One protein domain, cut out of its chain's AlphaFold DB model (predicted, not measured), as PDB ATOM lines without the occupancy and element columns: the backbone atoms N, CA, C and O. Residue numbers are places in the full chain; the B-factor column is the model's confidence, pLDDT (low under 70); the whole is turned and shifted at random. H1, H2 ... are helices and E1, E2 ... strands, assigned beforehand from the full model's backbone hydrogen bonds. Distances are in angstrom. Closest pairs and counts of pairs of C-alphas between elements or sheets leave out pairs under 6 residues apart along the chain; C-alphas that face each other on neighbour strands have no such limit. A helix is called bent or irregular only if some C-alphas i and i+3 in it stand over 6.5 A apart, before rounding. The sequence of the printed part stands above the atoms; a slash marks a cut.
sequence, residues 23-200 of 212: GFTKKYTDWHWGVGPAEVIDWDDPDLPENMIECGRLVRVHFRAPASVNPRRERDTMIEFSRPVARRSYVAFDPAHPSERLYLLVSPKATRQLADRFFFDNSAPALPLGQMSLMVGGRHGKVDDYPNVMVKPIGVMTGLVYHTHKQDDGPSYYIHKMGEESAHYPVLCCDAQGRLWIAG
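Overview. This is residues 23 to 200 of the 212 residues of an uncharacterized protein of Flavobacteriales bacterium (UniProt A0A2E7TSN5). One strongly twisted sheet of eight strands folds back on itself into a small, nearly closed barrel: the two longest strands, E1 and E5, run side by side and bend sharply, and the hairpins E3 and E4, on E1, and E7 and E8, on E5, bring the edge strands E4 and E8 close together. H3 and H4 pack from opposite faces on the part with E5, E7 and E8, while H1 and H2 only graze the sheet. The printed part has 178 residues, with four named helices and eight named strands, which follow each other along the chain as H1, E1, E2, H2, E3, E4, H3, H4, E5, E6, E7 and E8; the strands make one branched sheet, in which E1 and E5 have three or more neighbours each and the neighbour pairs, E1 and E2, E1 and E3, E1 and E5, E3 and E4, E5 and E6, E5 and E7, and E7 and E8, are antiparallel. The class is mixed, helices and strands; the whole is compact, with a radius of gyration of the C-alphas of 15.9 A, and rounded, with spans of 47 by 35 by 34 A.

Along the chain. H1, residues 23 to 31, begins at C-alpha 23 at (-33.824, -44.670, -25.873) and is 13.0 A long. E1, residues 52 to 64, is 27.3 A from first to last C-alpha and bends by 83 degrees at residue 57. E2 is residues 77 to 80, H2 residues 83 to 86, E3 residues 90 to 93 and E4 residues 102 to 105. H3, residues 108 to 120, is 17.0 A long and irregular: C-alphas 109 and 112 are 7.0 A apart. H4 is residues 129 to 136, 10.6 A. E5, residues 150 to 166, begins at C-alpha 150 at (-34.428, -17.488, -45.433), is 36.3 A long and bends by 91 degrees at residue 153. E6, residues 170 to 177, is 21.3 A long, and E7 is residues 187 to 191, 13.0 A. E8, residues 196 to 199, ends at C-alpha 199 at (-35.844, -19.054, -33.937).

Arrangement. E1 and E5 are antiparallel neighbours, with N 59 and O 161 2.9 A apart. On the other side of E1 lie E3, beside residues 52 to 58, and E2, beside residues 60 to 64; N 55 and O 91 are 2.8 A apart, and so are N 77 and O 63. The hairpin of E3 and E4 has N 103 and O 92 at 2.8 A. On the side of E5 away from E1 lie E6, a hairpin with E5, with N 162 and O 174 at 3.0 A, and E7, with N 154 and O 188 at 2.8 A. E7 and E8 form a hairpin, with N 189 and O 197 at 2.8 A. The closest C-alphas of E4 and E8 are those of Leu 104 and Leu 196, 5.9 A apart. H3 is on the sheet at a height over the sheet of 8.6 A, over E5 and E8; it runs along the strands, but only just, at 27 degrees to E5 on the local plane. Its closest C-alpha pair with E7 is Phe 119 and Cys 190, 6.0 A. H4 is on the opposite face; its closest C-alpha pair with E8 is Ser 133 and Ala 199, 4.4 A. H2 and H3 are close but not clearly touching, with C-alphas of Val 85 and Ala 110 6.8 A apart. H1 is apart from H2, H3 and H4; its closest C-alpha pair with E1 is Tyr 28 and Ile 53, 7.4 A. In H1 and H4 every O i to N i+4 pair is within hydrogen-bond range, in H3 7 of 9, and H2 is too short for such a pair.

Size, cuts and confidence. The two C-alphas farthest apart, those of Gly 23 and Asn 70, are 49.4 A apart. The printed part has no cut. The links H1 to E1, E1 to E2 and H4 to E5 are long, of 20, 12 and 13 residues. The mean pLDDT of the printed part is 85.8; 31 residues are under 70, namely 23 to 41, 67 to 74, 143, 167 and 180 to 181.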
ATOM      1  N   GLY A  23     -34.051 -45.997 -26.449       54.50
ATOM      2  CA  GLY A  23     -33.824 -44.670 -25.873       54.50
ATOM      3  C   GLY A  23     -34.818 -43.584 -26.310       54.50
ATOM      4  O   GLY A  23     -35.134 -42.708 -25.507       54.50
ATOM      5  N   PHE A  24     -35.350 -43.633 -27.538       57.91
ATOM      6  CA  PHE A  24     -36.268 -42.598 -28.045       57.91
ATOM      7  C   PHE A  24     -37.673 -42.729 -27.463       57.91
ATOM      8  O   PHE A  24     -38.266 -41.739 -27.036       57.91
ATOM      9  N   THR A  25     -38.165 -43.966 -27.369       60.88
ATOM     10  CA  THR A  25     -39.441 -44.279 -26.719       60.88
ATOM     11  C   THR A  25     -39.434 -43.795 -25.276       60.88
ATOM     12  O   THR A  25     -40.385 -43.151 -24.856       60.88
ATOM     13  N   LYS A  26     -38.329 -44.006 -24.545       64.56
ATOM     14  CA  LYS A  26     -38.206 -43.540 -23.161       64.56
ATOM     15  C   LYS A  26     -38.351 -42.017 -23.043       64.56
ATOM     16  O   LYS A  26     -39.126 -41.567 -22.213       64.56
ATOM     17  N   LYS A  27     -37.661 -41.231 -23.880       63.84
ATOM     18  CA  LYS A  27     -37.743 -39.757 -23.839       63.84
ATOM     19  C   LYS A  27     -39.158 -39.235 -24.101       63.84
ATOM     20  O   LYS A  27     -39.636 -38.381 -23.365       63.84
ATOM     21  N   TYR A  28     -39.847 -39.770 -25.112       63.84
ATOM     22  CA  TYR A  28     -41.246 -39.403 -25.360       63.84
ATOM     23  C   TYR A  28     -42.154 -39.798 -24.194       63.84
ATOM     24  O   TYR A  28     -43.005 -39.012 -23.787       63.84
ATOM     25  N   THR A  29     -41.989 -41.021 -23.682       64.25
ATOM     26  CA  THR A  29     -42.776 -41.560 -22.568       64.25
ATOM     27  C   THR A  29     -42.582 -40.746 -21.303       64.25
ATOM     28  O   THR A  29     -43.554 -40.521 -20.584       64.25
ATOM     29  N   ASP A  30     -41.366 -40.248 -21.073       65.31
ATOM     30  CA  ASP A  30     -41.122 -39.248 -20.049       65.31
ATOM     31  C   ASP A  30     -42.028 -38.027 -20.355       65.31
ATOM     32  O   ASP A  30     -42.884 -37.705 -19.549       65.31
ATOM     33  N   TRP A  31     -42.005 -37.413 -21.539       64.69
ATOM     34  CA  TRP A  31     -42.822 -36.208 -21.813       64.69
ATOM     35  C   TRP A  31     -44.349 -36.389 -21.766       64.69
ATOM     36  O   TRP A  31     -45.065 -35.444 -21.445       64.69
ATOM     37  N   HIS A  32     -44.865 -37.572 -22.104       64.38
ATOM     38  CA  HIS A  32     -46.301 -37.802 -22.320       64.38
ATOM     39  C   HIS A  32     -46.935 -38.674 -21.240       64.38
ATOM     40  O   HIS A  32     -47.821 -39.479 -21.528       64.38
ATOM     41  N   TRP A  33     -46.497 -38.507 -19.990       66.38
ATOM     42  CA  TRP A  33     -47.075 -39.184 -18.823       66.38
ATOM     43  C   TRP A  33     -47.157 -40.701 -18.992       66.38
ATOM     44  O   TRP A  33     -48.200 -41.275 -18.723       66.38
ATOM     45  N   GLY A  34     -46.100 -41.354 -19.474       60.16
ATOM     46  CA  GLY A  34     -46.091 -42.814 -19.600       60.16
ATOM     47  C   GLY A  34     -46.672 -43.363 -20.909       60.16
ATOM     48  O   GLY A  34     -46.538 -44.559 -21.178       60.16
ATOM     49  N   VAL A  35     -47.252 -42.523 -21.774       63.47
ATOM     50  CA  VAL A  35     -47.762 -42.954 -23.087       63.47
ATOM     51  C   VAL A  35     -46.613 -43.016 -24.101       63.47
ATOM     52  O   VAL A  35     -45.693 -42.208 -24.055       63.47
ATOM     53  N   GLY A  36     -46.621 -43.992 -25.013       60.06
ATOM     54  CA  GLY A  36     -45.694 -44.037 -26.154       60.06
ATOM     55  C   GLY A  36     -46.115 -43.085 -27.286       60.06
ATOM     56  O   GLY A  36     -47.275 -42.665 -27.315       60.06
ATOM     57  N   PRO A  37     -45.213 -42.734 -28.223       62.53
ATOM     58  CA  PRO A  37     -45.552 -41.847 -29.332       62.53
ATOM     59  C   PRO A  37     -46.696 -42.430 -30.150       62.53
ATOM     60  O   PRO A  37     -46.672 -43.613 -30.497       62.53
ATOM     61  N   ALA A  38     -47.705 -41.600 -30.428       60.56
ATOM     62  CA  ALA A  38     -48.854 -42.011 -31.226       60.56
ATOM     63  C   ALA A  38     -48.419 -42.357 -32.659       60.56
ATOM     64  O   ALA A  38     -48.837 -43.380 -33.204       60.56
ATOM     65  N   GLU A  39     -47.545 -41.532 -33.242       65.56
ATOM     66  CA  GLU A  39     -47.003 -41.704 -34.586       65.56
ATOM     67  C   GLU A  39     -45.526 -41.273 -34.635       65.56
ATOM     68  O   GLU A  39     -45.093 -40.358 -33.932       65.56
ATOM     69  N   VAL A  40     -44.746 -41.934 -35.494       65.94
ATOM     70  CA  VAL A  40     -43.489 -41.373 -36.006       65.94
ATOM     71  C   VAL A  40     -43.849 -40.616 -37.274       65.94
ATOM     72  O   VAL A  40     -44.499 -41.174 -38.161       65.94
ATOM     73  N   ILE A  41     -43.467 -39.346 -37.341       69.12
ATOM     74  CA  ILE A  41     -43.806 -38.495 -38.477       69.12
ATOM     75  C   ILE A  41     -42.641 -38.541 -39.455       69.12
ATOM     76  O   ILE A  41     -41.575 -38.004 -39.167       69.12
ATOM     77  N   ASP A  42     -42.870 -39.157 -40.611       70.88
ATOM     78  CA  ASP A  42     -42.026 -38.951 -41.782       70.88
ATOM     79  C   ASP A  42     -42.540 -37.705 -42.513       70.88
ATOM     80  O   ASP A  42     -43.710 -37.619 -42.909       70.88
ATOM     81  N   TRP A  43     -41.691 -36.687 -42.593       83.19
ATOM     82  CA  TRP A  43     -42.019 -35.418 -43.220       83.19
ATOM     83  C   TRP A  43     -40.980 -35.139 -44.297       83.19
ATOM     84  O   TRP A  43     -39.854 -34.765 -43.984       83.19
ATOM     85  N   ASP A  44     -41.375 -35.314 -45.560       86.50
ATOM     86  CA  ASP A  44     -40.504 -35.124 -46.724       86.50
ATOM     87  C   ASP A  44     -40.174 -33.634 -46.920       86.50
ATOM     88  O   ASP A  44     -40.811 -32.905 -47.690       86.50
ATOM     89  N   ASP A  45     -39.197 -33.166 -46.144       89.31
ATOM     90  CA  ASP A  45     -38.635 -31.830 -46.212       89.31
ATOM     91  C   ASP A  45     -37.120 -31.872 -45.936       89.31
ATOM     92  O   ASP A  45     -36.707 -32.219 -44.830       89.31
ATOM     93  N   PRO A  46     -36.275 -31.488 -46.911       91.50
ATOM     94  CA  PRO A  46     -34.822 -31.550 -46.768       91.50
ATOM     95  C   PRO A  46     -34.245 -30.564 -45.739       91.50
ATOM     96  O   PRO A  46     -33.073 -30.684 -45.397       91.50
ATOM     97  N   ASP A  47     -35.028 -29.581 -45.279       93.81
ATOM     98  CA  ASP A  47     -34.607 -28.626 -44.250       93.81
ATOM     99  C   ASP A  47     -34.982 -29.088 -42.827       93.81
ATOM    100  O   ASP A  47     -34.705 -28.376 -41.861       93.81
ATOM    101  N   LEU A  48     -35.629 -30.249 -42.677       92.62
ATOM    102  CA  LEU A  48     -36.013 -30.817 -41.384       92.62
ATOM    103  C   LEU A  48     -35.164 -32.048 -41.024       92.62
ATOM    104  O   LEU A  48     -34.621 -32.709 -41.910       92.62
ATOM    105  N   PRO A  49     -35.046 -32.383 -39.725       90.31
ATOM    106  CA  PRO A  49     -34.428 -33.634 -39.299       90.31
ATOM    107  C   PRO A  49     -35.162 -34.852 -39.869       90.31
ATOM    108  O   PRO A  49     -36.390 -34.888 -39.884       90.31
ATOM    109  N   GLU A  50     -34.406 -35.882 -40.254       86.25
ATOM    110  CA  GLU A  50     -34.953 -37.137 -40.798       86.25
ATOM    111  C   GLU A  50     -35.869 -37.859 -39.799       86.25
ATOM    112  O   GLU A  50     -36.845 -38.497 -40.179       86.25
ATOM    113  N   ASN A  51     -35.555 -37.763 -38.504       84.06
ATOM    114  CA  ASN A  51     -36.315 -38.411 -37.444       84.06
ATOM    115  C   ASN A  51     -36.779 -37.367 -36.433       84.06
ATOM    116  O   ASN A  51     -35.969 -36.766 -35.730       84.06
ATOM    117  N   MET A  52     -38.093 -37.206 -36.321       87.38
ATOM    118  CA  MET A  52     -38.730 -36.387 -35.296       87.38
ATOM    119  C   MET A  52     -39.803 -37.200 -34.582       87.38
ATOM    120  O   MET A  52     -40.404 -38.117 -35.148       87.38
ATOM    121  N   ILE A  53     -40.051 -36.851 -33.328       85.06
ATOM    122  CA  ILE A  53     -41.078 -37.487 -32.514       85.06
ATOM    123  C   ILE A  53     -42.234 -36.499 -32.348       85.06
ATOM    124  O   ILE A  53     -42.012 -35.348 -31.974       85.06
ATOM    125  N   GLU A  54     -43.461 -36.932 -32.654       87.12
ATOM    126  CA  GLU A  54     -44.675 -36.136 -32.428       87.12
ATOM    127  C   GLU A  54     -44.767 -35.718 -30.949       87.12
ATOM    128  O   GLU A  54     -44.383 -36.484 -30.083       87.12
ATOM    129  N   CYS A  55     -45.290 -34.529 -30.652       86.06
ATOM    130  CA  CYS A  55     -45.838 -34.168 -29.335       86.06
ATOM    131  C   CYS A  55     -47.377 -34.172 -29.373       86.06
ATOM    132  O   CYS A  55     -48.075 -34.565 -28.439       86.06
ATOM    133  N   GLY A  56     -47.931 -33.709 -30.493       89.06
ATOM    134  CA  GLY A  56     -49.356 -33.772 -30.775       89.06
ATOM    135  C   GLY A  56     -49.745 -32.903 -31.960       89.06
ATOM    136  O   GLY A  56     -48.914 -32.257 -32.604       89.06
ATOM    137  N   ARG A  57     -51.046 -32.841 -32.231       92.81
ATOM    138  CA  ARG A  57     -51.595 -32.101 -33.370       92.81
ATOM    139  C   ARG A  57     -51.588 -30.611 -33.097       92.81
ATOM    140  O   ARG A  57     -52.231 -30.168 -32.153       92.81
ATOM    141  N   LEU A  58     -50.907 -29.834 -33.931       95.38
ATOM    142  CA  LEU A  58     -50.797 -28.386 -33.773       95.38
ATOM    143  C   LEU A  58     -52.145 -27.706 -34.050       95.38
ATOM    144  O   LEU A  58     -52.686 -27.786 -35.154       95.38
ATOM    145  N   VAL A  59     -52.666 -26.999 -33.048       96.38
ATOM    146  CA  VAL A  59     -53.988 -26.356 -33.086       96.38
ATOM    147  C   VAL A  59     -53.846 -24.841 -33.151       96.38
ATOM    148  O   VAL A  59     -54.486 -24.204 -33.992       96.38
ATOM    149  N   ARG A  60     -52.992 -24.255 -32.300       96.44
ATOM    150  CA  ARG A  60     -52.752 -22.805 -32.258       96.44
ATOM    151  C   ARG A  60     -51.293 -22.467 -31.979       96.44
ATOM    152  O   ARG A  60     -50.610 -23.186 -31.257       96.44
ATOM    153  N   VAL A  61     -50.861 -21.322 -32.500       96.94
ATOM    154  CA  VAL A  61     -49.593 -20.666 -32.147       96.94
ATOM    155  C   VAL A  61     -49.907 -19.274 -31.616       96.94
ATOM    156  O   VAL A  61     -50.611 -18.516 -32.281       96.94
ATOM    157  N   HIS A  62     -49.400 -18.948 -30.431       94.88
ATOM    158  CA  HIS A  62     -49.578 -17.658 -29.772       94.88
ATOM    159  C   HIS A  62     -48.295 -16.839 -29.909       94.88
ATOM    160  O   HIS A  62     -47.192 -17.351 -29.699       94.88
ATOM    161  N   PHE A  63     -48.432 -15.571 -30.290       94.19
ATOM    162  CA  PHE A  63     -47.301 -14.672 -30.473       94.19
ATOM    163  C   PHE A  63     -47.689 -13.208 -30.265       94.19
ATOM    164  O   PHE A  63     -48.806 -12.784 -30.555       94.19
ATOM    165  N   ARG A  64     -46.735 -12.391 -29.834       91.50
ATOM    166  CA  ARG A  64     -46.834 -10.933 -29.823       91.50
ATOM    167  C   ARG A  64     -46.221 -10.408 -31.105       91.50
ATOM    168  O   ARG A  64     -45.015 -10.530 -31.324       91.50
ATOM    169  N   ALA A  65     -47.061  -9.850 -31.971       84.62
ATOM    170  CA  ALA A  65     -46.579  -9.124 -33.135       84.62
ATOM    171  C   ALA A  65     -45.675  -7.958 -32.677       84.62
ATOM    172  O   ALA A  65     -45.890  -7.430 -31.579       84.62
ATOM    173  N   PRO A  66     -44.693  -7.533 -33.494       75.50
ATOM    174  CA  PRO A  66     -43.956  -6.298 -33.249       75.50
ATOM    175  C   PRO A  66     -44.949  -5.184 -32.939       75.50
ATOM    176  O   PRO A  66     -45.990  -5.115 -33.599       75.50
ATOM    177  N   ALA A  67     -44.662  -4.368 -31.922       60.44
ATOM    178  CA  ALA A  67     -45.584  -3.348 -31.446       60.44
ATOM    179  C   ALA A  67     -46.122  -2.536 -32.632       60.44
ATOM    180  O   ALA A  67     -45.427  -1.699 -33.209       60.44
ATOM    181  N   SER A  68     -47.376  -2.794 -33.015       52.09
ATOM    182  CA  SER A  68     -48.113  -1.834 -33.824       52.09
ATOM    183  C   SER A  68     -48.124  -0.522 -33.038       52.09
ATOM    184  O   SER A  68     -48.087  -0.557 -31.810       52.09
ATOM    185  N   VAL A  69     -48.196   0.610 -33.734       48.16
ATOM    186  CA  VAL A  69     -48.105   2.007 -33.246       48.16
ATOM    187  C   VAL A  69     -48.965   2.336 -31.997       48.16
ATOM    188  O   VAL A  69     -48.875   3.425 -31.444       48.16
ATOM    189  N   ASN A  70     -49.787   1.405 -31.508       46.84
ATOM    190  CA  ASN A  70     -50.633   1.543 -30.337       46.84
ATOM    191  C   ASN A  70     -50.181   0.640 -29.154       46.84
ATOM    192  O   ASN A  70     -50.566  -0.533 -29.092       46.84
ATOM    193  N   PRO A  71     -49.437   1.176 -28.164       49.53
ATOM    194  CA  PRO A  71     -48.894   0.423 -27.020       49.53
ATOM    195  C   PRO A  71     -49.954  -0.129 -26.046       49.53
ATOM    196  O   PRO A  71     -49.627  -0.850 -25.115       49.53
ATOM    197  N   ARG A  72     -51.245   0.167 -26.252       50.41
ATOM    198  CA  ARG A  72     -52.354  -0.332 -25.412       50.41
ATOM    199  C   ARG A  72     -52.874  -1.724 -25.799       50.41
ATOM    200  O   ARG A  72     -53.837  -2.201 -25.199       50.41
ATOM    201  N   ARG A  73     -52.285  -2.379 -26.806       47.84
ATOM    202  CA  ARG A  73     -52.624  -3.757 -27.206       47.84
ATOM    203  C   ARG A  73     -51.403  -4.673 -27.111       47.84
ATOM    204  O   ARG A  73     -50.954  -5.215 -28.110       47.84
ATOM    205  N   GLU A  74     -50.940  -4.932 -25.892       57.69
ATOM    206  CA  GLU A  74     -50.079  -6.087 -25.572       57.69
ATOM    207  C   GLU A  74     -50.875  -7.408 -25.576       57.69
ATOM    208  O   GLU A  74     -50.707  -8.267 -24.714       57.69
ATOM    209  N   ARG A  75     -51.835  -7.569 -26.495       71.25
ATOM    210  CA  ARG A  75     -52.595  -8.816 -26.585       71.25
ATOM    211  C   ARG A  75     -51.873  -9.759 -27.526       71.25
ATOM    212  O   ARG A  75     -51.602  -9.397 -28.672       71.25
ATOM    213  N   ASP A  76     -51.619 -10.966 -27.039       82.69
ATOM    214  CA  ASP A  76     -51.152 -12.065 -27.870       82.69
ATOM    215  C   ASP A  76     -52.091 -12.220 -29.077       82.69
ATOM    216  O   ASP A  76     -53.318 -12.284 -28.965       82.69
ATOM    217  N   THR A  77     -51.486 -12.232 -30.257       90.94
ATOM    218  CA  THR A  77     -52.118 -12.629 -31.509       90.94
ATOM    219  C   THR A  77     -51.992 -14.143 -31.646       90.94
ATOM    220  O   THR A  77     -51.089 -14.758 -31.082       90.94
ATOM    221  N   MET A  78     -52.901 -14.762 -32.400       94.00
ATOM    222  CA  MET A  78     -52.866 -16.202 -32.629       94.00
ATOM    223  C   MET A  78     -52.960 -16.561 -34.111       94.00
ATOM    224  O   MET A  78     -53.671 -15.914 -34.885       94.00
ATOM    225  N   ILE A  79     -52.254 -17.625 -34.488       96.44
ATOM    226  CA  ILE A  79     -52.550 -18.421 -35.678       96.44
ATOM    227  C   ILE A  79     -53.385 -19.600 -35.192       96.44
ATOM    228  O   ILE A  79     -52.882 -20.428 -34.438       96.44
ATOM    229  N   GLU A  80     -54.648 -19.671 -35.604       96.88
ATOM    230  CA  GLU A  80     -55.524 -20.805 -35.310       96.88
ATOM    231  C   GLU A  80     -55.752 -21.634 -36.572       96.88
ATOM    232  O   GLU A  80     -56.149 -21.113 -37.617       96.88
ATOM    233  N   PHE A  81     -55.497 -22.937 -36.474       96.38
ATOM    234  CA  PHE A  81     -55.681 -23.856 -37.585       96.38
ATOM    235  C   PHE A  81     -57.083 -24.463 -37.560       96.38
ATOM    236  O   PHE A  81     -57.553 -24.975 -36.544       96.38
ATOM    237  N   SER A  82     -57.751 -24.466 -38.716       96.25
ATOM    238  CA  SER A  82     -59.025 -25.172 -38.867       96.25
ATOM    239  C   SER A  82     -58.850 -26.668 -38.589       96.25
ATOM    240  O   SER A  82     -57.786 -27.233 -38.844       96.25
ATOM    241  N   ARG A  83     -59.903 -27.354 -38.124       94.25
ATOM    242  CA  ARG A  83     -59.840 -28.795 -37.800       94.25
ATOM    243  C   ARG A  83     -59.207 -29.661 -38.908       94.25
ATOM    244  O   ARG A  83     -58.395 -30.519 -38.567       94.25
ATOM    245  N   PRO A  84     -59.520 -29.480 -40.211       94.75
ATOM    246  CA  PRO A  84     -58.877 -30.258 -41.272       94.75
ATOM    247  C   PRO A  84     -57.369 -30.011 -41.398       94.75
ATOM    248  O   PRO A  84     -56.641 -30.934 -41.753       94.75
ATOM    249  N   VAL A  85     -56.914 -28.784 -41.128       94.62
ATOM    250  CA  VAL A  85     -55.494 -28.413 -41.139       94.62
ATOM    251  C   VAL A  85     -54.809 -28.953 -39.889       94.62
ATOM    252  O   VAL A  85     -53.838 -29.684 -40.019       94.62
ATOM    253  N   ALA A  86     -55.364 -28.688 -38.703       94.44
ATOM    254  CA  ALA A  86     -54.814 -29.123 -37.420       94.44
ATOM    255  C   ALA A  86     -54.616 -30.647 -37.348       94.44
ATOM    256  O   ALA A  86     -53.591 -31.115 -36.878       94.44
ATOM    257  N   ARG A  87     -55.541 -31.446 -37.904       91.56
ATOM    258  CA  ARG A  87     -55.402 -32.917 -37.976       91.56
ATOM    259  C   ARG A  87     -54.169 -33.398 -38.752       91.56
ATOM    260  O   ARG A  87     -53.771 -34.545 -38.584       91.56
ATOM    261  N   ARG A  88     -53.603 -32.557 -39.619       92.75
ATOM    262  CA  ARG A  88     -52.420 -32.840 -40.449       92.75
ATOM    263  C   ARG A  88     -51.282 -31.854 -40.179       92.75
ATOM    264  O   ARG A  88     -50.432 -31.661 -41.046       92.75
ATOM    265  N   SER A  89     -51.324 -31.196 -39.027       94.94
ATOM    266  CA  SER A  89     -50.268 -30.328 -38.539       94.94
ATOM    267  C   SER A  89     -49.833 -30.835 -37.175       94.94
ATOM    268  O   SER A  89     -50.660 -31.301 -36.394       94.94
ATOM    269  N   TYR A  90     -48.553 -30.726 -36.869       94.00
ATOM    270  CA  TYR A  90     -47.957 -31.363 -35.711       94.00
ATOM    271  C   TYR A  90     -46.991 -30.413 -35.021       94.00
ATOM    272  O   TYR A  90     -46.324 -29.601 -35.664       94.00
ATOM    273  N   VAL A  91     -46.920 -30.535 -33.704       93.31
ATOM    274  CA  VAL A  91     -45.731 -30.160 -32.950       93.31
ATOM    275  C   VAL A  91     -44.906 -31.428 -32.837       93.31
ATOM    276  O   VAL A  91     -45.453 -32.473 -32.485       93.31
ATOM    277  N   ALA A  92     -43.628 -31.347 -33.166       91.44
ATOM    278  CA  ALA A  92     -42.700 -32.459 -33.046       91.44
ATOM    279  C   ALA A  92     -41.384 -31.965 -32.453       91.44
ATOM    280  O   ALA A  92     -41.113 -30.765 -32.485       91.44
ATOM    281  N   PHE A  93     -40.564 -32.874 -31.941       88.88
ATOM    282  CA  PHE A  93     -39.217 -32.550 -31.503       88.88
ATOM    283  C   PHE A  93     -38.164 -33.437 -32.152       88.88
ATOM    284  O   PHE A  93     -38.427 -34.590 -32.495       88.88
ATOM    285  N   ASP A  94     -36.961 -32.892 -32.284       88.50
ATOM    286  CA  ASP A  94     -35.777 -33.633 -32.705       88.50
ATOM    287  C   ASP A  94     -35.084 -34.243 -31.480       88.50
ATOM    288  O   ASP A  94     -34.509 -33.506 -30.671       88.50
ATOM    289  N   PRO A  95     -35.110 -35.575 -31.316       83.62
ATOM    290  CA  PRO A  95     -34.515 -36.224 -30.158       83.62
ATOM    291  C   PRO A  95     -32.982 -36.327 -30.223       83.62
ATOM    292  O   PRO A  95     -32.362 -36.646 -29.202       83.62
ATOM    293  N   ALA A  96     -32.380 -36.115 -31.401       85.69
ATOM    294  CA  ALA A  96     -30.934 -36.101 -31.608       85.69
ATOM    295  C   ALA A  96     -30.329 -34.723 -31.298       85.69
ATOM    296  O   ALA A  96     -29.154 -34.628 -30.938       85.69
ATOM    297  N   HIS A  97     -31.135 -33.662 -31.371       87.56
ATOM    298  CA  HIS A  97     -30.716 -32.331 -30.961       87.56
ATOM    299  C   HIS A  97     -30.445 -32.278 -29.438       87.56
ATOM    300  O   HIS A  97     -31.319 -32.657 -28.652       87.56
ATOM    301  N   PRO A  98     -29.297 -31.742 -28.964       85.75
ATOM    302  CA  PRO A  98     -28.926 -31.740 -27.538       85.75
ATOM    303  C   PRO A  98     -29.911 -31.029 -26.603       85.75
ATOM    304  O   PRO A  98     -29.864 -31.202 -25.390       85.75
ATOM    305  N   SER A  99     -30.759 -30.167 -27.157       85.62
ATOM    306  CA  SER A  99     -31.798 -29.431 -26.428       85.62
ATOM    307  C   SER A  99     -33.211 -29.751 -26.911       85.62
ATOM    308  O   SER A  99     -34.115 -28.971 -26.641       85.62
ATOM    309  N   GLU A 100     -33.379 -30.848 -27.656       85.75
ATOM    310  CA  GLU A 100     -34.683 -31.399 -28.048       85.75
ATOM    311  C   GLU A 100     -35.571 -30.362 -28.749       85.75
ATOM    312  O   GLU A 100     -36.651 -30.003 -28.280       85.75
ATOM    313  N   ARG A 101     -35.056 -29.805 -29.855       90.62
ATOM    314  CA  ARG A 101     -35.677 -28.670 -30.544       90.62
ATOM    315  C   ARG A 101     -37.073 -29.022 -31.048       90.62
ATOM    316  O   ARG A 101     -37.258 -30.076 -31.647       90.62
ATOM    317  N   LEU A 102     -38.006 -28.086 -30.888       92.88
ATOM    318  CA  LEU A 102     -39.364 -28.160 -31.404       92.88
ATOM    319  C   LEU A 102     -39.452 -27.697 -32.862       92.88
ATOM    320  O   LEU A 102     -38.849 -26.700 -33.258       92.88
ATOM    321  N   TYR A 103     -40.299 -28.377 -33.624       94.88
ATOM    322  CA  TYR A 103     -40.646 -28.068 -35.003       94.88
ATOM    323  C   TYR A 103     -42.164 -27.958 -35.150       94.88
ATOM    324  O   TYR A 103     -42.931 -28.688 -34.516       94.88
ATOM    325  N   LEU A 104     -42.594 -27.025 -36.002       96.50
ATOM    326  CA  LEU A 104     -43.998 -26.793 -36.336       96.50
ATOM    327  C   LEU A 104     -44.265 -27.325 -37.744       96.50
ATOM    328  O   LEU A 104     -44.046 -26.638 -38.741       96.50
ATOM    329  N   LEU A 105     -44.748 -28.559 -37.825       95.56
ATOM    330  CA  LEU A 105     -45.043 -29.215 -39.094       95.56
ATOM    331  C   LEU A 105     -46.447 -28.805 -39.526       95.56
ATOM    332  O   LEU A 105     -47.434 -29.262 -38.955       95.56
ATOM    333  N   VAL A 106     -46.568 -27.895 -40.491       95.31
ATOM    334  CA  VAL A 106     -47.872 -27.368 -40.915       95.31
ATOM    335  C   VAL A 106     -48.348 -28.051 -42.188       95.31
ATOM    336  O   VAL A 106     -47.620 -28.133 -43.173       95.31
ATOM    337  N   SER A 107     -49.617 -28.468 -42.201       93.19
ATOM    338  CA  SER A 107     -50.253 -29.044 -43.383       93.19
ATOM    339  C   SER A 107     -50.029 -28.188 -44.645       93.19
ATOM    340  O   SER A 107     -50.344 -26.993 -44.632       93.19
ATOM    341  N   PRO A 108     -49.641 -28.792 -45.784       89.69
ATOM    342  CA  PRO A 108     -49.427 -28.094 -47.056       89.69
ATOM    343  C   PRO A 108     -50.638 -27.298 -47.558       89.69
ATOM    344  O   PRO A 108     -50.504 -26.381 -48.361       89.69
ATOM    345  N   LYS A 109     -51.844 -27.616 -47.069       90.75
ATOM    346  CA  LYS A 109     -53.060 -26.850 -47.376       90.75
ATOM    347  C   LYS A 109     -53.045 -25.431 -46.800       90.75
ATOM    348  O   LYS A 109     -53.744 -24.573 -47.327       90.75
ATOM    349  N   ALA A 110     -52.298 -25.195 -45.722       93.81
ATOM    350  CA  ALA A 110     -52.224 -23.903 -45.045       93.81
ATOM    351  C   ALA A 110     -50.950 -23.118 -45.385       93.81
ATOM    352  O   ALA A 110     -50.947 -21.896 -45.253       93.81
ATOM    353  N   THR A 111     -49.894 -23.785 -45.860       93.31
ATOM    354  CA  THR A 111     -48.590 -23.148 -46.100       93.31
ATOM    355  C   THR A 111     -48.694 -21.980 -47.078       93.31
ATOM    356  O   THR A 111     -48.177 -20.907 -46.792       93.31
ATOM    357  N   ARG A 112     -49.469 -22.092 -48.166       94.00
ATOM    358  CA  ARG A 112     -49.635 -20.963 -49.099       94.00
ATOM    359  C   ARG A 112     -50.209 -19.710 -48.427       94.00
ATOM    360  O   ARG A 112     -49.676 -18.624 -48.622       94.00
ATOM    361  N   GLN A 113     -51.259 -19.869 -47.621       95.81
ATOM    362  CA  GLN A 113     -51.890 -18.755 -46.905       95.81
ATOM    363  C   GLN A 113     -50.945 -18.141 -45.866       95.81
ATOM    364  O   GLN A 113     -50.942 -16.925 -45.680       95.81
ATOM    365  N   LEU A 114     -50.127 -18.969 -45.207       97.19
ATOM    366  CA  LEU A 114     -49.092 -18.496 -44.291       97.19
ATOM    367  C   LEU A 114     -48.004 -17.713 -45.029       97.19
ATOM    368  O   LEU A 114     -47.640 -16.635 -44.573       97.19
ATOM    369  N   ALA A 115     -47.535 -18.208 -46.178       97.56
ATOM    370  CA  ALA A 115     -46.527 -17.532 -46.990       97.56
ATOM    371  C   ALA A 115     -47.017 -16.157 -47.456       97.56
ATOM    372  O   ALA A 115     -46.317 -15.163 -47.276       97.56
ATOM    373  N   ASP A 116     -48.233 -16.089 -48.009       96.94
ATOM    374  CA  ASP A 116     -48.841 -14.833 -48.457       96.94
ATOM    375  C   ASP A 116     -48.896 -13.826 -47.297       96.94
ATOM    376  O   ASP A 116     -48.283 -12.763 -47.372       96.94
ATOM    377  N   ARG A 117     -49.482 -14.221 -46.161       95.62
ATOM    378  CA  ARG A 117     -49.678 -13.332 -45.009       95.62
ATOM    379  C   ARG A 117     -48.394 -12.929 -44.278       95.62
ATOM    380  O   ARG A 117     -48.283 -11.800 -43.813       95.62
ATOM    381  N   PHE A 118     -47.476 -13.867 -44.056       96.62
ATOM    382  CA  PHE A 118     -46.370 -13.687 -43.106       96.62
ATOM    383  C   PHE A 118     -45.003 -13.537 -43.763       96.62
ATOM    384  O   PHE A 118     -44.073 -13.061 -43.107       96.62
ATOM    385  N   PHE A 119     -44.881 -13.896 -45.041       97.00
ATOM    386  CA  PHE A 119     -43.653 -13.715 -45.800       97.00
ATOM    387  C   PHE A 119     -43.796 -12.649 -46.891       97.00
ATOM    388  O   PHE A 119     -42.983 -11.723 -46.947       97.00
ATOM    389  N   PHE A 120     -44.807 -12.747 -47.757       96.56
ATOM    390  CA  PHE A 120     -44.953 -11.837 -48.897       96.56
ATOM    391  C   PHE A 120     -45.534 -10.474 -48.494       96.56
ATOM    392  O   PHE A 120     -44.963  -9.458 -48.883       96.56
ATOM    393  N   ASP A 121     -46.556 -10.443 -47.635       95.12
ATOM    394  CA  ASP A 121     -47.161  -9.199 -47.122       95.12
ATOM    395  C   ASP A 121     -46.350  -8.549 -45.982       95.12
ATOM    396  O   ASP A 121     -46.637  -7.436 -45.538       95.12
ATOM    397  N   ASN A 122     -45.317  -9.235 -45.491       92.38
ATOM    398  CA  ASN A 122     -44.462  -8.756 -44.412       92.38
ATOM    399  C   ASN A 122     -43.310  -7.903 -44.966       92.38
ATOM    400  O   ASN A 122     -42.462  -8.397 -45.711       92.38
ATOM    401  N   SER A 123     -43.242  -6.630 -44.575       94.12
ATOM    402  CA  SER A 123     -42.205  -5.690 -45.024       94.12
ATOM    403  C   SER A 123     -40.841  -5.892 -44.357       94.12
ATOM    404  O   SER A 123     -39.860  -5.297 -44.804       94.12
ATOM    405  N   ALA A 124     -40.749  -6.730 -43.317       94.19
ATOM    406  CA  ALA A 124     -39.479  -7.047 -42.681       94.19
ATOM    407  C   ALA A 124     -38.495  -7.679 -43.689       94.19
ATOM    408  O   ALA A 124     -38.910  -8.446 -44.569       94.19
ATOM    409  N   PRO A 125     -37.186  -7.396 -43.571       96.12
ATOM    410  CA  PRO A 125     -36.184  -8.054 -44.396       96.12
ATOM    411  C   PRO A 125     -36.143  -9.554 -44.086       96.12
ATOM    412  O   PRO A 125     -36.279  -9.971 -42.935       96.12
ATOM    413  N   ALA A 126     -35.943 -10.369 -45.123       97.94
ATOM    414  CA  ALA A 126     -35.669 -11.787 -44.935       97.94
ATOM    415  C   ALA A 126     -34.216 -11.970 -44.479       97.94
ATOM    416  O   ALA A 126     -33.307 -11.386 -45.069       97.94
ATOM    417  N   LEU A 127     -34.002 -12.802 -43.462       97.06
ATOM    418  CA  LEU A 127     -32.689 -13.136 -42.911       97.06
ATOM    419  C   LEU A 127     -32.508 -14.661 -42.884       97.06
ATOM    420  O   LEU A 127     -33.507 -15.379 -42.785       97.06
ATOM    421  N   PRO A 128     -31.270 -15.179 -42.941       97.31
ATOM    422  CA  PRO A 128     -31.014 -16.586 -42.658       97.31
ATOM    423  C   PRO A 128     -31.550 -16.968 -41.272       97.31
ATOM    424  O   PRO A 128     -31.357 -16.232 -40.300       97.31
ATOM    425  N   LEU A 129     -32.192 -18.130 -41.158       96.75
ATOM    426  CA  LEU A 129     -32.795 -18.601 -39.909       96.75
ATOM    427  C   LEU A 129     -31.768 -18.722 -38.775       96.75
ATOM    428  O   LEU A 129     -32.048 -18.289 -37.659       96.75
ATOM    429  N   GLY A 130     -30.561 -19.217 -39.065       96.00
ATOM    430  CA  GLY A 130     -29.467 -19.262 -38.088       96.00
ATOM    431  C   GLY A 130     -29.061 -17.873 -37.576       96.00
ATOM    432  O   GLY A 130     -28.826 -17.700 -36.383       96.00
ATOM    433  N   GLN A 131     -29.073 -16.849 -38.439       96.06
ATOM    434  CA  GLN A 131     -28.801 -15.467 -38.030       96.06
ATOM    435  C   GLN A 131     -29.929 -14.908 -37.155       96.06
ATOM    436  O   GLN A 131     -29.649 -14.293 -36.127       96.06
ATOM    437  N   MET A 132     -31.194 -15.144 -37.524       96.00
ATOM    438  CA  MET A 132     -32.341 -14.762 -36.691       96.00
ATOM    439  C   MET A 132     -32.244 -15.415 -35.309       96.00
ATOM    440  O   MET A 132     -32.399 -14.754 -34.287       96.00
ATOM    441  N   SER A 133     -31.929 -16.706 -35.281       95.50
ATOM    442  CA  SER A 133     -31.766 -17.470 -34.054       95.50
ATOM    443  C   SER A 133     -30.651 -16.920 -33.157       95.50
ATOM    444  O   SER A 133     -30.861 -16.727 -31.960       95.50
ATOM    445  N   LEU A 134     -29.495 -16.580 -33.737       95.12
ATOM    446  CA  LEU A 134     -28.388 -15.948 -33.017       95.12
ATOM    447  C   LEU A 134     -28.792 -14.596 -32.406       95.12
ATOM    448  O   LEU A 134     -28.426 -14.307 -31.270       95.12
ATOM    449  N   MET A 135     -29.553 -13.780 -33.142       94.44
ATOM    450  CA  MET A 135     -30.037 -12.482 -32.655       94.44
ATOM    451  C   MET A 135     -31.006 -12.624 -31.477       94.44
ATOM    452  O   MET A 135     -30.983 -11.799 -30.567       94.44
ATOM    453  N   VAL A 136     -31.856 -13.654 -31.494       93.75
ATOM    454  CA  VAL A 136     -32.771 -13.968 -30.384       93.75
ATOM    455  C   VAL A 136     -32.005 -14.520 -29.177       93.75
ATOM    456  O   VAL A 136     -32.334 -14.209 -28.031       93.75
ATOM    457  N   GLY A 137     -30.969 -15.324 -29.423       93.00
ATOM    458  CA  GLY A 137     -30.148 -15.940 -28.388       93.00
ATOM    459  C   GLY A 137     -30.868 -17.074 -27.654       93.00
ATOM    460  O   GLY A 137     -31.787 -17.701 -28.179       93.00
ATOM    461  N   GLY A 138     -30.430 -17.361 -26.428       91.12
ATOM    462  CA  GLY A 138     -30.913 -18.502 -25.648       91.12
ATOM    463  C   GLY A 138     -30.266 -19.836 -26.049       91.12
ATOM    464  O   GLY A 138     -29.312 -19.898 -26.822       91.12
ATOM    465  N   ARG A 139     -30.794 -20.927 -25.499       90.25
ATOM    466  CA  ARG A 139     -30.307 -22.305 -25.614       90.25
ATOM    467  C   ARG A 139     -30.293 -22.768 -27.063       90.25
ATOM    468  O   ARG A 139     -29.366 -23.466 -27.466       90.25
ATOM    469  N   HIS A 140     -31.296 -22.333 -27.825       91.62
ATOM    470  CA  HIS A 140     -31.441 -22.621 -29.248       91.62
ATOM    471  C   HIS A 140     -30.863 -21.520 -30.145       91.62
ATOM    472  O   HIS A 140     -31.162 -21.527 -31.327       91.62
ATOM    473  N   GLY A 141     -30.082 -20.568 -29.620       90.81
ATOM    474  CA  GLY A 141     -29.535 -19.412 -30.346       90.81
ATOM    475  C   GLY A 141     -28.123 -19.616 -30.903       90.81
ATOM    476  O   GLY A 141     -27.246 -18.789 -30.657       90.81
ATOM    477  N   LYS A 142     -27.862 -20.731 -31.595       86.06
ATOM    478  CA  LYS A 142     -26.526 -21.099 -32.111       86.06
ATOM    479  C   LYS A 142     -26.466 -21.009 -33.644       86.06
ATOM    480  O   LYS A 142     -27.452 -21.299 -34.315       86.06
ATOM    481  N   VAL A 143     -25.307 -20.611 -34.185       67.69
ATOM    482  CA  VAL A 143     -25.119 -20.287 -35.620       67.69
ATOM    483  C   VAL A 143     -25.311 -21.498 -36.535       67.69
ATOM    484  O   VAL A 143     -26.081 -21.416 -37.487       67.69
ATOM    485  N   ASP A 144     -24.677 -22.625 -36.212       78.81
ATOM    486  CA  ASP A 144     -24.640 -23.816 -37.082       78.81
ATOM    487  C   ASP A 144     -25.742 -24.829 -36.757       78.81
ATOM    488  O   ASP A 144     -25.643 -26.015 -37.057       78.81
ATOM    489  N   ASP A 145     -26.783 -24.358 -36.080       83.56
ATOM    490  CA  ASP A 145     -27.777 -25.220 -35.463       83.56
ATOM    491  C   ASP A 145     -29.064 -25.293 -36.301       83.56
ATOM    492  O   ASP A 145     -29.922 -26.125 -36.039       83.56
ATOM    493  N   TYR A 146     -29.209 -24.452 -37.330       92.44
ATOM    494  CA  TYR A 146     -30.412 -24.336 -38.164       92.44
ATOM    495  C   TYR A 146     -30.132 -24.636 -39.639       92.44
ATOM    496  O   TYR A 146     -29.020 -24.395 -40.113       92.44
ATOM    497  N   PRO A 147     -31.148 -25.087 -40.399       93.56
ATOM    498  CA  PRO A 147     -31.026 -25.230 -41.843       93.56
ATOM    499  C   PRO A 147     -30.819 -23.867 -42.518       93.56
ATOM    500  O   PRO A 147     -31.210 -22.810 -42.004       93.56
ATOM    501  N   ASN A 148     -30.233 -23.889 -43.716       93.88
ATOM    502  CA  ASN A 148     -29.968 -22.689 -44.507       93.88
ATOM    503  C   ASN A 148     -31.238 -22.191 -45.225       93.88
ATOM    504  O   ASN A 148     -31.371 -22.291 -46.446       93.88
ATOM    505  N   VAL A 149     -32.181 -21.663 -44.444       96.00
ATOM    506  CA  VAL A 149     -33.478 -21.155 -44.908       96.00
ATOM    507  C   VAL A 149     -33.579 -19.657 -44.638       96.00
ATOM    508  O   VAL A 149     -33.199 -19.176 -43.572       96.00
ATOM    509  N   MET A 150     -34.123 -18.910 -45.599       98.12
ATOM    510  CA  MET A 150     -34.428 -17.488 -45.433       98.12
ATOM    511  C   MET A 150     -35.817 -17.316 -44.826       98.12
ATOM    512  O   MET A 150     -36.806 -17.793 -45.384       98.12
ATOM    513  N   VAL A 151     -35.898 -16.582 -43.722       98.25
ATOM    514  CA  VAL A 151     -37.136 -16.374 -42.971       98.25
ATOM    515  C   VAL A 151     -37.397 -14.896 -42.714       98.25
ATOM    516  O   VAL A 151     -36.476 -14.081 -42.669       98.25
ATOM    517  N   LYS A 152     -38.665 -14.548 -42.507       98.19
ATOM    518  CA  LYS A 152     -39.086 -13.257 -41.964       98.19
ATOM    519  C   LYS A 152     -39.710 -13.448 -40.580       98.19
ATOM    520  O   LYS A 152     -40.439 -14.426 -40.383       98.19
ATOM    521  N   PRO A 153     -39.454 -12.538 -39.625       97.38
ATOM    522  CA  PRO A 153     -40.040 -12.626 -38.296       97.38
ATOM    523  C   PRO A 153     -41.538 -12.299 -38.344       97.38
ATOM    524  O   PRO A 153     -41.953 -11.325 -38.973       97.38
ATOM    525  N   ILE A 154     -42.343 -13.103 -37.651       96.06
ATOM    526  CA  ILE A 154     -43.769 -12.858 -37.402       96.06
ATOM    527  C   ILE A 154     -43.947 -12.104 -36.081       96.06
ATOM    528  O   ILE A 154     -44.710 -11.142 -36.013       96.06
ATOM    529  N   GLY A 155     -43.258 -12.544 -35.026       94.75
ATOM    530  CA  GLY A 155     -43.366 -11.961 -33.693       94.75
ATOM    531  C   GLY A 155     -42.768 -12.841 -32.600       94.75
ATOM    532  O   GLY A 155     -42.334 -13.963 -32.857       94.75
ATOM    533  N   VAL A 156     -42.755 -12.325 -31.374       94.56
ATOM    534  CA  VAL A 156     -42.260 -13.050 -30.196       94.56
ATOM    535  C   VAL A 156     -43.265 -14.130 -29.829       94.56
ATOM    536  O   VAL A 156     -44.423 -13.833 -29.557       94.56
ATOM    537  N   MET A 157     -42.844 -15.381 -29.838       94.19
ATOM    538  CA  MET A 157     -43.717 -16.521 -29.615       94.19
ATOM    539  C   MET A 157     -43.905 -16.767 -28.118       94.19
ATOM    540  O   MET A 157     -42.933 -16.912 -27.381       94.19
ATOM    541  N   THR A 158     -45.159 -16.814 -27.671       92.00
ATOM    542  CA  THR A 158     -45.527 -16.923 -26.250       92.00
ATOM    543  C   THR A 158     -46.091 -18.291 -25.891       92.00
ATOM    544  O   THR A 158     -46.025 -18.695 -24.732       92.00
ATOM    545  N   GLY A 159     -46.590 -19.049 -26.871       92.00
ATOM    546  CA  GLY A 159     -47.054 -20.407 -26.620       92.00
ATOM    547  C   GLY A 159     -47.509 -21.187 -27.849       92.00
ATOM    548  O   GLY A 159     -47.692 -20.643 -28.940       92.00
ATOM    549  N   LEU A 160     -47.720 -22.483 -27.644       93.06
ATOM    550  CA  LEU A 160     -48.328 -23.420 -28.584       93.06
ATOM    551  C   LEU A 160     -49.487 -24.133 -27.911       93.06
ATOM    552  O   LEU A 160     -49.401 -24.478 -26.738       93.06
ATOM    553  N   VAL A 161     -50.528 -24.427 -28.680       92.88
ATOM    554  CA  VAL A 161     -51.584 -25.344 -28.261       92.88
ATOM    555  C   VAL A 161     -51.588 -26.527 -29.204       92.88
ATOM    556  O   VAL A 161     -51.710 -26.347 -30.422       92.88
ATOM    557  N   TYR A 162     -51.488 -27.728 -28.650       92.38
ATOM    558  CA  TYR A 162     -51.588 -28.958 -29.422       92.38
ATOM    559  C   TYR A 162     -52.474 -29.991 -28.737       92.38
ATOM    560  O   TYR A 162     -52.607 -30.026 -27.518       92.38
ATOM    561  N   HIS A 163     -53.134 -30.805 -29.552       89.75
ATOM    562  CA  HIS A 163     -53.987 -31.889 -29.094       89.75
ATOM    563  C   HIS A 163     -53.170 -33.173 -28.973       89.75
ATOM    564  O   HIS A 163     -52.534 -33.595 -29.941       89.75
ATOM    565  N   THR A 164     -53.230 -33.811 -27.811       84.62
ATOM    566  CA  THR A 164     -52.527 -35.060 -27.510       84.62
ATOM    567  C   THR A 164     -53.425 -35.994 -26.694       84.62
ATOM    568  O   THR A 164     -54.536 -35.625 -26.312       84.62
ATOM    569  N   HIS A 165     -52.977 -37.224 -26.464       77.81
ATOM    570  CA  HIS A 165     -53.656 -38.182 -25.594       77.81
ATOM    571  C   HIS A 165     -52.844 -38.346 -24.317       77.81
ATOM    572  O   HIS A 165     -51.711 -38.819 -24.361       77.81
ATOM    573  N   LYS A 166     -53.432 -37.962 -23.186       70.25
ATOM    574  CA  LYS A 166     -52.819 -38.159 -21.875       70.25
ATOM    575  C   LYS A 166     -53.229 -39.524 -21.321       70.25
ATOM    576  O   LYS A 166     -54.354 -39.974 -21.562       70.25
ATOM    577  N   GLN A 167     -52.314 -40.180 -20.605       65.94
ATOM    578  CA  GLN A 167     -52.638 -41.402 -19.871       65.94
ATOM    579  C   GLN A 167     -53.799 -41.103 -18.909       65.94
ATOM    580  O   GLN A 167     -53.794 -40.073 -18.241       65.94
ATOM    581  N   ASP A 168     -54.812 -41.966 -18.903       70.44
ATOM    582  CA  ASP A 168     -56.008 -41.914 -18.044       70.44
ATOM    583  C   ASP A 168     -57.034 -40.789 -18.319       70.44
ATOM    584  O   ASP A 168     -58.228 -41.021 -18.135       70.44
ATOM    585  N   ASP A 169     -56.630 -39.631 -18.858       71.25
ATOM    586  CA  ASP A 169     -57.541 -38.497 -19.141       71.25
ATOM    587  C   ASP A 169     -58.096 -38.482 -20.583       71.25
ATOM    588  O   ASP A 169     -59.057 -37.775 -20.896       71.25
ATOM    589  N   GLY A 170     -57.506 -39.265 -21.492       77.88
ATOM    590  CA  GLY A 170     -57.940 -39.333 -22.886       77.88
ATOM    591  C   GLY A 170     -57.536 -38.102 -23.725       77.88
ATOM    592  O   GLY A 170     -56.488 -37.496 -23.477       77.88
ATOM    593  N   PRO A 171     -58.304 -37.757 -24.782       82.25
ATOM    594  CA  PRO A 171     -57.973 -36.655 -25.688       82.25
ATOM    595  C   PRO A 171     -57.978 -35.299 -24.967       82.25
ATOM    596  O   PRO A 171     -58.999 -34.890 -24.417       82.25
ATOM    597  N   SER A 172     -56.851 -34.588 -24.999       84.06
ATOM    598  CA  SER A 172     -56.623 -33.351 -24.242       84.06
ATOM    599  C   SER A 172     -55.903 -32.295 -25.081       84.06
ATOM    600  O   SER A 172     -55.175 -32.612 -26.023       84.06
ATOM    601  N   TYR A 173     -56.081 -31.021 -24.727       87.50
ATOM    602  CA  TYR A 173     -55.287 -29.923 -25.282       87.50
ATOM    603  C   TYR A 173     -54.207 -29.526 -24.287       87.50
ATOM    604  O   TYR A 173     -54.512 -29.200 -23.144       87.50
ATOM    605  N   TYR A 174     -52.961 -29.514 -24.742       85.81
ATOM    606  CA  TYR A 174     -51.830 -29.030 -23.968       85.81
ATOM    607  C   TYR A 174     -51.433 -27.631 -24.430       85.81
ATOM    608  O   TYR A 174     -51.392 -27.361 -25.634       85.81
ATOM    609  N   ILE A 175     -51.124 -26.754 -23.472       88.19
ATOM    610  CA  ILE A 175     -50.594 -25.417 -23.732       88.19
ATOM    611  C   ILE A 175     -49.121 -25.411 -23.337       88.19
ATOM    612  O   ILE A 175     -48.781 -25.407 -22.161       88.19
ATOM    613  N   HIS A 176     -48.244 -25.374 -24.334       87.06
ATOM    614  CA  HIS A 176     -46.813 -25.227 -24.119       87.06
ATOM    615  C   HIS A 176     -46.462 -23.745 -24.136       87.06
ATOM    616  O   HIS A 176     -46.412 -23.124 -25.201       87.06
ATOM    617  N   LYS A 177     -46.233 -23.170 -22.959       87.31
ATOM    618  CA  LYS A 177     -45.798 -21.781 -22.828       87.31
ATOM    619  C   LYS A 177     -44.314 -21.641 -23.155       87.31
ATOM    620  O   LYS A 177     -43.513 -22.494 -22.797       87.31
ATOM    621  N   MET A 178     -43.949 -20.561 -23.832       87.12
ATOM    622  CA  MET A 178     -42.573 -20.308 -24.263       87.12
ATOM    623  C   MET A 178     -41.919 -19.249 -23.377       87.12
ATOM    624  O   MET A 178     -42.572 -18.276 -23.021       87.12
ATOM    625  N   GLY A 179     -40.630 -19.398 -23.054       73.75
ATOM    626  CA  GLY A 179     -39.809 -18.335 -22.456       73.75
ATOM    627  C   GLY A 179     -40.073 -17.981 -20.983       73.75
ATOM    628  O   GLY A 179     -39.306 -17.190 -20.433       73.75
ATOM    629  N   GLU A 180     -41.084 -18.555 -20.317       66.44
ATOM    630  CA  GLU A 180     -41.426 -18.206 -18.922       66.44
ATOM    631  C   GLU A 180     -40.299 -18.530 -17.921       66.44
ATOM    632  O   GLU A 180     -40.080 -17.766 -16.987       66.44
ATOM    633  N   GLU A 181     -39.517 -19.590 -18.145       65.88
ATOM    634  CA  GLU A 181     -38.479 -20.027 -17.193       65.88
ATOM    635  C   GLU A 181     -37.244 -19.112 -17.143       65.88
ATOM    636  O   GLU A 181     -36.464 -19.164 -16.195       65.88
ATOM    637  N   SER A 182     -37.003 -18.306 -18.181       71.25
ATOM    638  CA  SER A 182     -35.725 -17.584 -18.326       71.25
ATOM    639  C   SER A 182     -35.810 -16.262 -19.087       71.25
ATOM    640  O   SER A 182     -34.779 -15.691 -19.432       71.25
ATOM    641  N   ALA A 183     -37.021 -15.785 -19.385       77.44
ATOM    642  CA  ALA A 183     -37.306 -14.565 -20.144       77.44
ATOM    643  C   ALA A 183     -36.730 -14.502 -21.578       77.44
ATOM    644  O   ALA A 183     -36.902 -13.495 -22.264       77.44
ATOM    645  N   HIS A 184     -36.109 -15.573 -22.079       85.31
ATOM    646  CA  HIS A 184     -35.650 -15.684 -23.464       85.31
ATOM    647  C   HIS A 184     -36.729 -16.336 -24.333       85.31
ATOM    648  O   HIS A 184     -36.764 -17.556 -24.508       85.31
ATOM    649  N   TYR A 185     -37.620 -15.513 -24.880       92.50
ATOM    650  CA  TYR A 185     -38.691 -15.971 -25.760       92.50
ATOM    651  C   TYR A 185     -38.173 -16.234 -27.184       92.50
ATOM    652  O   TYR A 185     -37.424 -15.412 -27.714       92.50
ATOM    653  N   PRO A 186     -38.583 -17.338 -27.830       95.12
ATOM    654  CA  PRO A 186     -38.304 -17.557 -29.241       95.12
ATOM    655  C   PRO A 186     -39.044 -16.551 -30.129       95.12
ATOM    656  O   PRO A 186     -40.089 -16.010 -29.758       95.12
ATOM    657  N   VAL A 187     -38.551 -16.352 -31.349       96.06
ATOM    658  CA  VAL A 187     -39.271 -15.612 -32.396       96.06
ATOM    659  C   VAL A 187     -39.892 -16.598 -33.375       96.06
ATOM    660  O   VAL A 187     -39.203 -17.432 -33.965       96.06
ATOM    661  N   LEU A 188     -41.203 -16.478 -33.575       97.88
ATOM    662  CA  LEU A 188     -41.903 -17.181 -34.640       97.88
ATOM    663  C   LEU A 188     -41.532 -16.533 -35.971       97.88
ATOM    664  O   LEU A 188     -41.665 -15.319 -36.137       97.88
ATOM    665  N   CYS A 189     -41.107 -17.343 -36.929       98.06
ATOM    666  CA  CYS A 189     -40.720 -16.908 -38.262       98.06
ATOM    667  C   CYS A 189     -41.481 -17.691 -39.334       98.06
ATOM    668  O   CYS A 189     -42.008 -18.773 -39.076       98.06
ATOM    669  N   CYS A 190     -41.515 -17.153 -40.550       98.38
ATOM    670  CA  CYS A 190     -42.063 -17.830 -41.721       98.38
ATOM    671  C   CYS A 190     -41.108 -17.706 -42.908       98.38
ATOM    672  O   CYS A 190     -40.431 -16.687 -43.036       98.38
ATOM    673  N   ASP A 191     -41.042 -18.723 -43.763       98.31
ATOM    674  CA  ASP A 191     -40.300 -18.673 -45.027       98.31
ATOM    675  C   ASP A 191     -41.212 -18.487 -46.251       98.31
ATOM    676  O   ASP A 191     -42.439 -18.414 -46.152       98.31
ATOM    677  N   ALA A 192     -40.604 -18.413 -47.438       97.38
ATOM    678  CA  ALA A 192     -41.314 -18.197 -48.699       97.38
ATOM    679  C   ALA A 192     -42.249 -19.357 -49.097       97.38
ATOM    680  O   ALA A 192     -43.120 -19.182 -49.954       97.38
ATOM    681  N   GLN A 193     -42.052 -20.541 -48.518       96.25
ATOM    682  CA  GLN A 193     -42.873 -21.729 -48.717       96.25
ATOM    683  C   GLN A 193     -44.061 -21.753 -47.756       96.25
ATOM    684  O   GLN A 193     -45.002 -22.509 -47.992       96.25
ATOM    685  N   GLY A 194     -44.044 -20.924 -46.710       96.81
ATOM    686  CA  GLY A 194     -45.078 -20.870 -45.688       96.81
ATOM    687  C   GLY A 194     -44.855 -21.829 -44.529       96.81
ATOM    688  O   GLY A 194     -45.800 -22.111 -43.790       96.81
ATOM    689  N   ARG A 195     -43.634 -22.358 -44.378       97.44
ATOM    690  CA  ARG A 195     -43.245 -23.127 -43.193       97.44
ATOM    691  C   ARG A 195     -43.069 -22.167 -42.027       97.44
ATOM    692  O   ARG A 195     -42.644 -21.024 -42.214       97.44
ATOM    693  N   LEU A 196     -43.433 -22.628 -40.836       98.06
ATOM    694  CA  LEU A 196     -43.245 -21.884 -39.599       98.06
ATOM    695  C   LEU A 196     -41.993 -22.391 -38.896       98.06
ATOM    696  O   LEU A 196     -41.804 -23.594 -38.748       98.06
ATOM    697  N   TRP A 197     -41.171 -21.458 -38.436       97.69
ATOM    698  CA  TRP A 197     -39.902 -21.739 -37.780       97.69
ATOM    699  C   TRP A 197     -39.865 -21.078 -36.405       97.69
ATOM    700  O   TRP A 197     -40.362 -19.964 -36.234       97.69
ATOM    701  N   ILE A 198     -39.264 -21.757 -35.433       96.62
ATOM    702  CA  ILE A 198     -39.007 -21.222 -34.095       96.62
ATOM    703  C   ILE A 198     -37.528 -20.836 -34.057       96.62
ATOM    704  O   ILE A 198     -36.675 -21.713 -34.143       96.62
ATOM    705  N   ALA A 199     -37.219 -19.544 -33.972       95.88
ATOM    706  CA  ALA A 199     -35.844 -19.054 -33.937       95.88
ATOM    707  C   ALA A 199     -35.425 -18.697 -32.503       95.88
ATOM    708  O   ALA A 199     -36.087 -17.882 -31.854       95.88
ATOM    709  N   GLY A 200     -34.313 -19.272 -32.040       94.44
ATOM    710  CA  GLY A 200     -33.708 -18.993 -30.736       94.44
ATOM    711  C   GLY A 200     -34.603 -19.344 -29.546       94.44
ATOM    712  O   GLY A 200     -35.483 -20.192 -29.639       94.44
TER     713      GLY A 200